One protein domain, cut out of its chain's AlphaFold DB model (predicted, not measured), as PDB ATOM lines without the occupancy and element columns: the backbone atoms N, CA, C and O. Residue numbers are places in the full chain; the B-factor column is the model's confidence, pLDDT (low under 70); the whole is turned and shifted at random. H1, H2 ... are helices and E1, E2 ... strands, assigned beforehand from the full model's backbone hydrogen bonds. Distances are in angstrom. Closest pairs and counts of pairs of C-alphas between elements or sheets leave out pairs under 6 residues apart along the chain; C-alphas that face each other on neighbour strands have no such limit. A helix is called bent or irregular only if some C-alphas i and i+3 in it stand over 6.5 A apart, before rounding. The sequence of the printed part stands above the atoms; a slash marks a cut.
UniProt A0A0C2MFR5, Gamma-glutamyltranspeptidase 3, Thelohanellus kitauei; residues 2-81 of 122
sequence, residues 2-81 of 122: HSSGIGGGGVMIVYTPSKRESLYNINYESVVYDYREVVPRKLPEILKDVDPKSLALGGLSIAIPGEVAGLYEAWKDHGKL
ATOM      1  N   HIS A   2     270.263 400.157 205.316       83.62
ATOM      2  CA  HIS A   2     269.190 401.047 205.804       83.62
ATOM      3  C   HIS A   2     269.385 402.499 205.332       83.62
ATOM      4  O   HIS A   2     268.583 403.363 205.657       83.62
ATOM      5  N   SER A   3     270.483 402.774 204.623       90.25
ATOM      6  CA  SER A   3     270.951 404.133 204.327       90.25
ATOM      7  C   SER A   3     270.874 404.471 202.836       90.25
ATOM      8  O   SER A   3     270.834 405.642 202.487       90.25
ATOM      9  N   SER A   4     270.879 403.460 201.964       93.62
ATOM     10  CA  SER A   4     270.787 403.585 200.507       93.62
ATOM     11  C   SER A   4     270.300 402.267 199.892       93.62
ATOM     12  O   SER A   4     270.275 401.229 200.569       93.62
ATOM     13  N   GLY A   5     269.916 402.302 198.614       95.56
ATOM     14  CA  GLY A   5     269.526 401.118 197.853       95.56
ATOM     15  C   GLY A   5     268.809 401.456 196.548       95.56
ATOM     16  O   GLY A   5     268.604 402.619 196.219       95.56
ATOM     17  N   ILE A   6     268.365 400.417 195.836       96.50
ATOM     18  CA  ILE A   6     267.726 400.530 194.510       96.50
ATOM     19  C   ILE A   6     266.430 401.361 194.489       96.50
ATOM     20  O   ILE A   6     265.973 401.741 193.419       96.50
ATOM     21  N   GLY A   7     265.835 401.616 195.658       96.31
ATOM     22  CA  GLY A   7     264.659 402.472 195.824       96.31
ATOM     23  C   GLY A   7     264.970 403.959 196.026       96.31
ATOM     24  O   GLY A   7     264.034 404.710 196.270       96.31
ATOM     25  N   GLY A   8     266.238 404.379 195.964       97.00
ATOM     26  CA  GLY A   8     266.650 405.780 196.102       97.00
ATOM     27  C   GLY A   8     267.320 406.340 194.847       97.00
ATOM     28  O   GLY A   8     267.013 405.942 193.717       97.00
ATOM     29  N   GLY A   9     268.258 407.260 195.051       97.75
ATOM     30  CA  GLY A   9     269.112 407.837 194.020       97.75
ATOM     31  C   GLY A   9     270.417 408.391 194.590       97.75
ATOM     32  O   GLY A   9     270.738 408.218 195.768       97.75
ATOM     33  N   GLY A  10     271.171 409.092 193.747       97.25
ATOM     34  CA  GLY A  10     272.492 409.570 194.128       97.25
ATOM     35  C   GLY A  10     273.171 410.444 193.083       97.25
ATOM     36  O   GLY A  10     272.577 410.874 192.095       97.25
ATOM     37  N   VAL A  11     274.445 410.724 193.340       98.00
ATOM     38  CA  VAL A  11     275.323 411.485 192.450       98.00
ATOM     39  C   VAL A  11     276.640 410.734 192.327       98.00
ATOM     40  O   VAL A  11     277.185 410.256 193.322       98.00
ATOM     41  N   MET A  12     277.170 410.637 191.112       97.75
ATOM     42  CA  MET A  12     278.477 410.044 190.844       97.75
ATOM     43  C   MET A  12     279.348 411.030 190.079       97.75
ATOM     44  O   MET A  12     278.910 411.615 189.095       97.75
ATOM     45  N   ILE A  13     280.597 411.173 190.514       96.31
ATOM     46  CA  ILE A  13     281.627 411.913 189.787       96.31
ATOM     47  C   ILE A  13     282.623 410.886 189.260       96.31
ATOM     48  O   ILE A  13     283.275 410.193 190.043       96.31
ATOM     49  N   VAL A  14     282.733 410.784 187.939       93.81
ATOM     50  CA  VAL A  14     283.710 409.923 187.275       93.81
ATOM     51  C   VAL A  14     284.841 410.797 186.766       93.81
ATOM     52  O   VAL A  14     284.636 411.660 185.918       93.81
ATOM     53  N   TYR A  15     286.039 410.568 187.296       90.75
ATOM     54  CA  TYR A  15     287.261 411.219 186.844       90.75
ATOM     55  C   TYR A  15     288.076 410.242 186.003       90.75
ATOM     56  O   TYR A  15     288.507 409.199 186.503       90.75
ATOM     57  N   THR A  16     288.313 410.592 184.740       83.69
ATOM     58  CA  THR A  16     289.165 409.816 183.841       83.69
ATOM     59  C   THR A  16     290.493 410.547 183.656       83.69
ATOM     60  O   THR A  16     290.544 411.570 182.967       83.69
ATOM     61  N   PRO A  17     291.593 410.051 184.251       77.88
ATOM     62  CA  PRO A  17     292.913 410.581 183.947       77.88
ATOM     63  C   PRO A  17     293.266 410.228 182.498       77.88
ATOM     64  O   PRO A  17     293.189 409.056 182.116       77.88
ATOM     65  N   SER A  18     293.681 411.206 181.688       69.94
ATOM     66  CA  SER A  18     294.203 410.888 180.357       69.94
ATOM     67  C   SER A  18     295.453 410.014 180.468       69.94
ATOM     68  O   SER A  18     296.257 410.133 181.402       69.94
ATOM     69  N   LYS A  19     295.644 409.135 179.480       63.66
ATOM     70  CA  LYS A  19     296.950 408.518 179.255       63.66
ATOM     71  C   LYS A  19     297.930 409.654 178.973       63.66
ATOM     72  O   LYS A  19     297.688 410.452 178.077       63.66
ATOM     73  N   ARG A  20     299.026 409.734 179.733       59.34
ATOM     74  CA  ARG A  20     300.129 410.670 179.459       59.34
ATOM     75  C   ARG A  20     300.544 410.548 177.988       59.34
ATOM     76  O   ARG A  20     301.246 409.605 177.641       59.34
ATOM     77  N   GLU A  21     300.124 411.492 177.151       58.53
ATOM     78  CA  GLU A  21     300.630 411.623 175.781       58.53
ATOM     79  C   GLU A  21     301.998 412.319 175.782       58.53
ATOM     80  O   GLU A  21     302.860 411.996 174.970       58.53
ATOM     81  N   SER A  22     302.255 413.215 176.746       62.22
ATOM     82  CA  SER A  22     303.587 413.769 177.016       62.22
ATOM     83  C   SER A  22     303.706 414.297 178.454       62.22
ATOM     84  O   SER A  22     302.711 414.438 179.165       62.22
ATOM     85  N   LEU A  23     304.930 414.621 178.892       61.12
ATOM     86  CA  LEU A  23     305.218 415.270 180.185       61.12
ATOM     87  C   LEU A  23     304.532 416.640 180.367       61.12
ATOM     88  O   LEU A  23     304.472 417.120 181.496       61.12
ATOM     89  N   TYR A  24     304.014 417.245 179.291       60.34
ATOM     90  CA  TYR A  24     303.501 418.619 179.284       60.34
ATOM     91  C   TYR A  24     302.008 418.747 178.941       60.34
ATOM     92  O   TYR A  24     301.461 419.825 179.131       60.34
ATOM     93  N   ASN A  25     301.334 417.669 178.514       53.66
ATOM     94  CA  ASN A  25     299.893 417.667 178.228       53.66
ATOM     95  C   ASN A  25     299.189 416.538 178.989       53.66
ATOM     96  O   ASN A  25     299.193 415.380 178.566       53.66
ATOM     97  N   ILE A  26     298.555 416.889 180.108       57.75
ATOM     98  CA  ILE A  26     297.588 416.028 180.793       57.75
ATOM     99  C   ILE A  26     296.214 416.653 180.569       57.75
ATOM    100  O   ILE A  26     295.891 417.659 181.193       57.75
ATOM    101  N   ASN A  27     295.413 416.049 179.693       62.94
ATOM    102  CA  ASN A  27     293.979 416.320 179.656       62.94
ATOM    103  C   ASN A  27     293.300 415.492 180.754       62.94
ATOM    104  O   ASN A  27     293.713 414.374 181.063       62.94
ATOM    105  N   TYR A  28     292.272 416.041 181.374       67.06
ATOM    106  CA  TYR A  28     291.441 415.330 182.337       67.06
ATOM    107  C   TYR A  28     289.993 415.563 181.955       67.06
ATOM    108  O   TYR A  28     289.604 416.687 181.647       67.06
ATOM    109  N   GLU A  29     289.209 414.493 181.991       81.38
ATOM    110  CA  GLU A  29     287.772 414.558 181.772       81.38
ATOM    111  C   GLU A  29     287.067 414.118 183.049       81.38
ATOM    112  O   GLU A  29     287.384 413.079 183.638       81.38
ATOM    113  N   SER A  30     286.118 414.939 183.491       89.06
ATOM    114  CA  SER A  30     285.236 414.627 184.607       89.06
ATOM    115  C   SER A  30     283.790 414.685 184.142       89.06
ATOM    116  O   SER A  30     283.361 415.711 183.614       89.06
ATOM    117  N   VAL A  31     283.042 413.616 184.389       94.06
ATOM    118  CA  VAL A  31     281.605 413.541 184.107       94.06
ATOM    119  C   VAL A  31     280.860 413.391 185.427       94.06
ATOM    120  O   VAL A  31     281.303 412.667 186.322       94.06
ATOM    121  N   VAL A  32     279.736 414.094 185.553       96.94
ATOM    122  CA  VAL A  32     278.833 413.980 186.699       96.94
ATOM    123  C   VAL A  32     277.546 413.312 186.240       96.94
ATOM    124  O   VAL A  32     276.897 413.793 185.316       96.94
ATOM    125  N   TYR A  33     277.165 412.238 186.922       97.81
ATOM    126  CA  TYR A  33     275.866 411.596 186.775       97.81
ATOM    127  C   TYR A  33     275.007 412.010 187.969       97.81
ATOM    128  O   TYR A  33     275.291 411.609 189.099       97.81
ATOM    129  N   ASP A  34     273.985 412.829 187.724       98.06
ATOM    130  CA  ASP A  34     272.952 413.163 188.708       98.06
ATOM    131  C   ASP A  34     271.735 412.273 188.453       98.06
ATOM    132  O   ASP A  34     271.016 412.439 187.469       98.06
ATOM    133  N   TYR A  35     271.553 411.288 189.323       98.06
ATOM    134  CA  TYR A  35     270.454 410.325 189.289       98.06
ATOM    135  C   TYR A  35     269.691 410.353 190.614       98.06
ATOM    136  O   TYR A  35     269.191 409.332 191.092       98.06
ATOM    137  N   ARG A  36     269.627 411.538 191.232       98.12
ATOM    138  CA  ARG A  36     268.766 411.792 192.382       98.12
ATOM    139  C   ARG A  36     267.308 411.598 192.008       98.12
ATOM    140  O   ARG A  36     266.902 411.740 190.853       98.12
ATOM    141  N   GLU A  37     266.521 411.283 193.019       97.31
ATOM    142  CA  GLU A  37     265.102 411.056 192.867       97.31
ATOM    143  C   GLU A  37     264.388 412.311 192.355       97.31
ATOM    144  O   GLU A  37     264.737 413.446 192.693       97.31
ATOM    145  N   VAL A  38     263.345 412.105 191.550       95.06
ATOM    146  CA  VAL A  38     262.541 413.196 190.983       95.06
ATOM    147  C   VAL A  38     261.084 413.091 191.407       95.06
ATOM    148  O   VAL A  38     260.553 412.008 191.658       95.06
ATOM    149  N   VAL A  39     260.411 414.239 191.479       91.69
ATOM    150  CA  VAL A  39     259.007 414.305 191.895       91.69
ATOM    151  C   VAL A  39     258.121 413.575 190.873       91.69
ATOM    152  O   VAL A  39     258.203 413.865 189.674       91.69
ATOM    153  N   PRO A  40     257.230 412.661 191.306       90.62
ATOM    154  CA  PRO A  40     256.261 412.045 190.414       90.62
ATOM    155  C   PRO A  40     255.362 413.094 189.759       90.62
ATOM    156  O   PRO A  40     254.824 413.969 190.430       90.62
ATOM    157  N   ARG A  41     255.121 412.971 188.449       89.75
ATOM    158  CA  ARG A  41     254.428 413.997 187.644       89.75
ATOM    159  C   ARG A  41     253.090 414.487 188.221       89.75
ATOM    160  O   ARG A  41     252.769 415.657 188.074       89.75
ATOM    161  N   LYS A  42     252.303 413.600 188.841       84.25
ATOM    162  CA  LYS A  42     250.979 413.925 189.411       84.25
ATOM    163  C   LYS A  42     251.028 414.402 190.868       84.25
ATOM    164  O   LYS A  42     250.027 414.898 191.372       84.25
ATOM    165  N   LEU A  43     252.160 414.242 191.553       81.19
ATOM    166  CA  LEU A  43     252.266 414.531 192.982       81.19
ATOM    167  C   LEU A  43     252.029 416.019 193.318       81.19
ATOM    168  O   LEU A  43     251.293 416.267 194.265       81.19
ATOM    169  N   PRO A  44     252.521 417.018 192.551       79.25
ATOM    170  CA  PRO A  44     252.305 418.432 192.881       79.25
ATOM    171  C   PRO A  44     250.833 418.853 192.989       79.25
ATOM    172  O   PRO A  44     250.508 419.762 193.745       79.25
ATOM    173  N   GLU A  45     249.937 418.209 192.240       79.38
ATOM    174  CA  GLU A  45     248.495 418.462 192.333       79.38
ATOM    175  C   GLU A  45     247.904 417.849 193.603       79.38
ATOM    176  O   GLU A  45     247.126 418.504 194.288       79.38
ATOM    177  N   ILE A  46     248.332 416.629 193.939       76.75
ATOM    178  CA  ILE A  46     247.905 415.885 195.131       76.75
ATOM    179  C   ILE A  46     248.366 416.591 196.416       76.75
ATOM    180  O   ILE A  46     247.646 416.597 197.406       76.75
ATOM    181  N   LEU A  47     249.547 417.217 196.406       78.12
ATOM    182  CA  LEU A  47     250.137 417.860 197.584       78.12
ATOM    183  C   LEU A  47     249.431 419.146 198.036       78.12
ATOM    184  O   LEU A  47     249.722 419.626 199.129       78.12
ATOM    185  N   LYS A  48     248.521 419.715 197.236       80.50
ATOM    186  CA  LYS A  48     247.818 420.964 197.587       80.50
ATOM    187  C   LYS A  48     246.937 420.827 198.831       80.50
ATOM    188  O   LYS A  48     246.777 421.802 199.556       80.50
ATOM    189  N   ASP A  49     246.431 419.621 199.078       82.56
ATOM    190  CA  ASP A  49     245.475 419.325 200.149       82.56
ATOM    191  C   ASP A  49     246.078 418.434 201.253       82.56
ATOM    192  O   ASP A  49     245.355 417.879 202.080       82.56
ATOM    193  N   VAL A  50     247.407 418.267 201.272       80.56
ATOM    194  CA  VAL A  50     248.115 417.354 202.185       80.56
ATOM    195  C   VAL A  50     248.989 418.146 203.157       80.56
ATOM    196  O   VAL A  50     249.764 419.006 202.745       80.56
ATOM    197  N   ASP A  51     248.908 417.833 204.456       82.19
ATOM    198  CA  ASP A  51     249.824 418.391 205.460       82.19
ATOM    199  C   ASP A  51     251.264 417.939 205.148       82.19
ATOM    200  O   ASP A  51     251.525 416.732 205.157       82.19
ATOM    201  N   PRO A  52     252.226 418.855 204.931       76.69
ATOM    202  CA  PRO A  52     253.621 418.497 204.688       76.69
ATOM    203  C   PRO A  52     254.228 417.568 205.747       76.69
ATOM    204  O   PRO A  52     255.094 416.758 205.426       76.69
ATOM    205  N   LYS A  53     253.761 417.627 207.002       77.88
ATOM    206  CA  LYS A  53     254.226 416.730 208.073       77.88
ATOM    207  C   LYS A  53     253.830 415.271 207.851       77.88
ATOM    208  O   LYS A  53     254.488 414.380 208.379       77.88
ATOM    209  N   SER A  54     252.786 415.021 207.064       75.19
ATOM    210  CA  SER A  54     252.349 413.670 206.707       75.19
ATOM    211  C   SER A  54     253.200 413.031 205.599       75.19
ATOM    212  O   SER A  54     253.115 411.827 205.385       75.19
ATOM    213  N   LEU A  55     254.082 413.801 204.946       80.25
ATOM    214  CA  LEU A  55     254.947 413.346 203.847       80.25
ATOM    215  C   LEU A  55     256.249 412.681 204.313       80.25
ATOM    216  O   LEU A  55     257.145 412.460 203.505       80.25
ATOM    217  N   ALA A  56     256.386 412.387 205.604       80.06
ATOM    218  CA  ALA A  56     257.573 411.727 206.144       80.06
ATOM    219  C   ALA A  56     257.509 410.192 206.051       80.06
ATOM    220  O   ALA A  56     258.546 409.536 206.127       80.06
ATOM    221  N   LEU A  57     256.308 409.615 205.927       82.12
ATOM    222  CA  LEU A  57     256.074 408.170 205.954       82.12
ATOM    223  C   LEU A  57     254.989 407.765 204.943       82.12
ATOM    224  O   LEU A  57     254.022 408.492 204.724       82.12
ATOM    225  N   GLY A  58     255.118 406.560 204.383       84.81
ATOM    226  CA  GLY A  58     254.145 405.974 203.455       84.81
ATOM    227  C   GLY A  58     254.379 406.343 201.986       84.81
ATOM    228  O   GLY A  58     255.319 407.040 201.634       84.81
ATOM    229  N   GLY A  59     253.516 405.867 201.085       87.12
ATOM    230  CA  GLY A  59     253.753 405.986 199.636       87.12
ATOM    231  C   GLY A  59     253.863 407.423 199.107       87.12
ATOM    232  O   GLY A  59     254.551 407.655 198.117       87.12
ATOM    233  N   LEU A  60     253.234 408.396 199.774       87.06
ATOM    234  CA  LEU A  60     253.318 409.813 199.396       87.06
ATOM    235  C   LEU A  60     254.678 410.450 199.724       87.06
ATOM    236  O   LEU A  60     254.983 411.507 199.178       87.06
ATOM    237  N   SER A  61     255.500 409.810 200.565       88.19
ATOM    238  CA  SER A  61     256.872 410.249 200.846       88.19
ATOM    239  C   SER A  61     257.886 409.763 199.803       88.19
ATOM    240  O   SER A  61     259.072 410.064 199.923       88.19
ATOM    241  N   ILE A  62     257.460 408.975 198.807       91.12
ATOM    242  CA  ILE A  62     258.350 408.323 197.840       91.12
ATOM    243  C   ILE A  62     258.461 409.166 196.562       91.12
ATOM    244  O   ILE A  62     257.474 409.417 195.867       91.12
ATOM    245  N   ALA A  63     259.686 409.568 196.223       93.56
ATOM    246  CA  ALA A  63     260.036 410.124 194.918       93.56
ATOM    247  C   ALA A  63     260.401 409.006 193.918       93.56
ATOM    248  O   ALA A  63     260.556 407.849 194.302       93.56
ATOM    249  N   ILE A  64     260.510 409.318 192.621       96.50
ATOM    250  CA  ILE A  64     260.864 408.320 191.597       96.50
ATOM    251  C   ILE A  64     262.338 407.913 191.781       96.50
ATOM    252  O   ILE A  64     263.195 408.786 191.631       96.50
ATOM    253  N   PRO A  65     262.649 406.628 192.045       97.94
ATOM    254  CA  PRO A  65     264.026 406.165 192.228       97.94
ATOM    255  C   PRO A  65     264.868 406.296 190.954       97.94
ATOM    256  O   PRO A  65     264.410 405.939 189.867       97.94
ATOM    257  N   GLY A  66     266.110 406.760 191.099       98.31
ATOM    258  CA  GLY A  66     267.066 406.944 190.000       98.31
ATOM    259  C   GLY A  66     268.300 406.036 190.061       98.31
ATOM    260  O   GLY A  66     268.984 405.893 189.051       98.31
ATOM    261  N   GLU A  67     268.563 405.378 191.199       98.00
ATOM    262  CA  GLU A  67     269.799 404.622 191.480       98.00
ATOM    263  C   GLU A  67     270.195 403.660 190.348       98.00
ATOM    264  O   GLU A  67     271.275 403.762 189.771       98.00
ATOM    265  N   VAL A  68     269.304 402.732 189.984       97.62
ATOM    266  CA  VAL A  68     269.613 401.689 188.989       97.62
ATOM    267  C   VAL A  68     269.858 402.293 187.608       97.62
ATOM    268  O   VAL A  68     270.775 401.861 186.911       97.62
ATOM    269  N   ALA A  69     269.061 403.291 187.221       98.06
ATOM    270  CA  ALA A  69     269.213 403.965 185.939       98.06
ATOM    271  C   ALA A  69     270.555 404.706 185.876       98.06
ATOM    272  O   ALA A  69     271.314 404.491 184.938       98.06
ATOM    273  N   GLY A  70     270.896 405.489 186.901       98.00
ATOM    274  CA  GLY A  70     272.161 406.223 186.955       98.00
ATOM    275  C   GLY A  70     273.392 405.321 186.921       98.00
ATOM    276  O   GLY A  70     274.322 405.574 186.156       98.00
ATOM    277  N   LEU A  71     273.380 404.230 187.695       97.81
ATOM    278  CA  LEU A  71     274.461 403.242 187.681       97.81
ATOM    279  C   LEU A  71     274.595 402.552 186.315       97.81
ATOM    280  O   LEU A  71     275.712 402.289 185.868       97.81
ATOM    281  N   TYR A  72     273.476 402.263 185.648       98.25
ATOM    282  CA  TYR A  72     273.483 401.651 184.322       98.25
ATOM    283  C   TYR A  72     273.971 402.616 183.232       98.25
ATOM    284  O   TYR A  72     274.753 402.208 182.377       98.25
ATOM    285  N   GLU A  73     273.575 403.891 183.278       98.06
ATOM    286  CA  GLU A  73     274.084 404.931 182.372       98.06
ATOM    287  C   GLU A  73     275.605 405.086 182.509       98.06
ATOM    288  O   GLU A  73     276.322 404.947 181.521       98.06
ATOM    289  N   ALA A  74     276.121 405.223 183.735       97.06
ATOM    290  CA  ALA A  74     277.565 405.288 183.972       97.06
ATOM    291  C   ALA A  74     278.302 404.015 183.509       97.06
ATOM    292  O   ALA A  74     279.438 404.076 183.028       97.06
ATOM    293  N   TRP A  75     277.664 402.846 183.626       97.44
ATOM    294  CA  TRP A  75     278.204 401.591 183.108       97.44
ATOM    295  C   TRP A  75     278.250 401.546 181.576       97.44
ATOM    296  O   TRP A  75     279.203 400.990 181.036       97.44
ATOM    297  N   LYS A  76     277.284 402.126 180.856       97.38
ATOM    298  CA  LYS A  76     277.348 402.179 179.385       97.38
ATOM    299  C   LYS A  76     278.549 402.988 178.895       97.38
ATOM    300  O   LYS A  76     279.191 402.579 177.931       97.38
ATOM    301  N   ASP A  77     278.873 404.076 179.587       94.75
ATOM    302  CA  ASP A  77     279.938 404.994 179.174       94.75
ATOM    303  C   ASP A  77     281.333 404.523 179.621       94.75
ATOM    304  O   ASP A  77     282.323 404.716 178.912       94.75
ATOM    305  N   HIS A  78     281.437 403.879 180.791       93.06
ATOM    306  CA  HIS A  78     282.732 403.553 181.413       93.06
ATOM    307  C   HIS A  78     282.915 402.077 181.805       93.06
ATOM    308  O   HIS A  78     283.984 401.682 182.290       93.06
ATOM    309  N   GLY A  79     281.890 401.245 181.639       94.50
ATOM    310  CA  GLY A  79     281.886 399.846 182.047       94.50
ATOM    311  C   GLY A  79     282.896 399.001 181.278       94.50
ATOM    312  O   GLY A  79     283.029 399.087 180.062       94.50
ATOM    313  N   LYS A  80     283.612 398.137 182.005       95.75
ATOM    314  CA  LYS A  80     284.588 397.191 181.424       95.75
ATOM    315  C   LYS A  80     284.176 395.733 181.571       95.75
ATOM    316  O   LYS A  80     284.586 394.892 180.779       95.75
ATOM    317  N   LEU A  81     283.396 395.437 182.606       98.19
ATOM    318  CA  LEU A  81     282.845 394.112 182.860       98.19
ATOM    319  C   LEU A  81     281.380 394.081 182.418       98.19
ATOM    320  O   LEU A  81     280.711 395.115 182.498       98.19
TER     321      LEU A  81
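What this domain is: This is residues 2 to 81 of the 122 residues of the protein "Gamma-glutamyltranspeptidase 3" of Thelohanellus kitauei (UniProt A0A0C2MFR5). An elongated rod: a long two-stranded hairpin, E1 and E2, makes one end, with residues 20 to 25 of its connecting loop sticking out, and a small loose head with the short helices H1 and H2 makes the other. Between these ends, the longest helix, H3, runs over the base of the hairpin, where E1 begins and E2 ends. The printed part has 80 residues with two named strands and three named helices, in the order E1 E2 H1 H2 H3; the sheet E1 - E2 is antiparallel, and the class is mixed, helices and strands, with under half of the residues in named elements. The whole is extended, with a radius of gyration of the C-alphas of 19.0 A and spans of 63 by 25 by 22 A.

Where its parts are: The printed part begins at His 2, with C-alpha at (269.190, 401.047, 205.804). E1 is residues 11 to 17, 19.6 A from its first C-alpha, at (275.323, 411.485, 192.450), to its last. E2 is residues 28 to 34, 19.7 A long. H1, residues 43 to 49, is 11.0 A long and irregular, but only just: C-alphas 46 and 49 are 6.6 A apart. H2, residues 52 to 56, is 8.0 A long; it is neither bent nor irregular, but only just: C-alphas 53 and 56 are 6.3 A apart. H3, residues 67 to 78, is 16.4 A long and ends at C-alpha 78 at (282.732, 403.553, 181.413).

How they stand to each other: E1 and E2 form a hairpin, antiparallel at 167 degrees between their directions. C-alphas 13 and 32 face each other at 4.6 A; N 12 and O 33 are within hydrogen-bond range at 2.9 A, as are N 31 and O 14 at 3.0 A. E2 and H3 have 3 pairs of C-alphas within 8 A, the closest being those of Tyr 33 and Gly 70, 6.5 A apart. E1 and H3 are near each other, with 10 pairs of C-alphas within 10 A. H1 and H2 meet only through their link. H1 and H3 are apart, and so are H2 and H3. Every O i to N i+4 pair is within hydrogen-bond range in H3; H1 has 1 of 3, with 2 of 4 O i to N i+3 pairs, and H2 has 0 of 1, with 1 of 2.

The domain as a whole: The two C-alphas farthest apart, those of Leu 23 and Asp 49, are 63.1 A apart. The printed part has no cut. The link from H1 to H2 is tight, those from E1 to E2, E2 to H1 and H2 to H3 are short, and no link is long. Mean pLDDT of the printed part is 86.7; residues 18 to 28, of which 28 belongs to E2, are under 70.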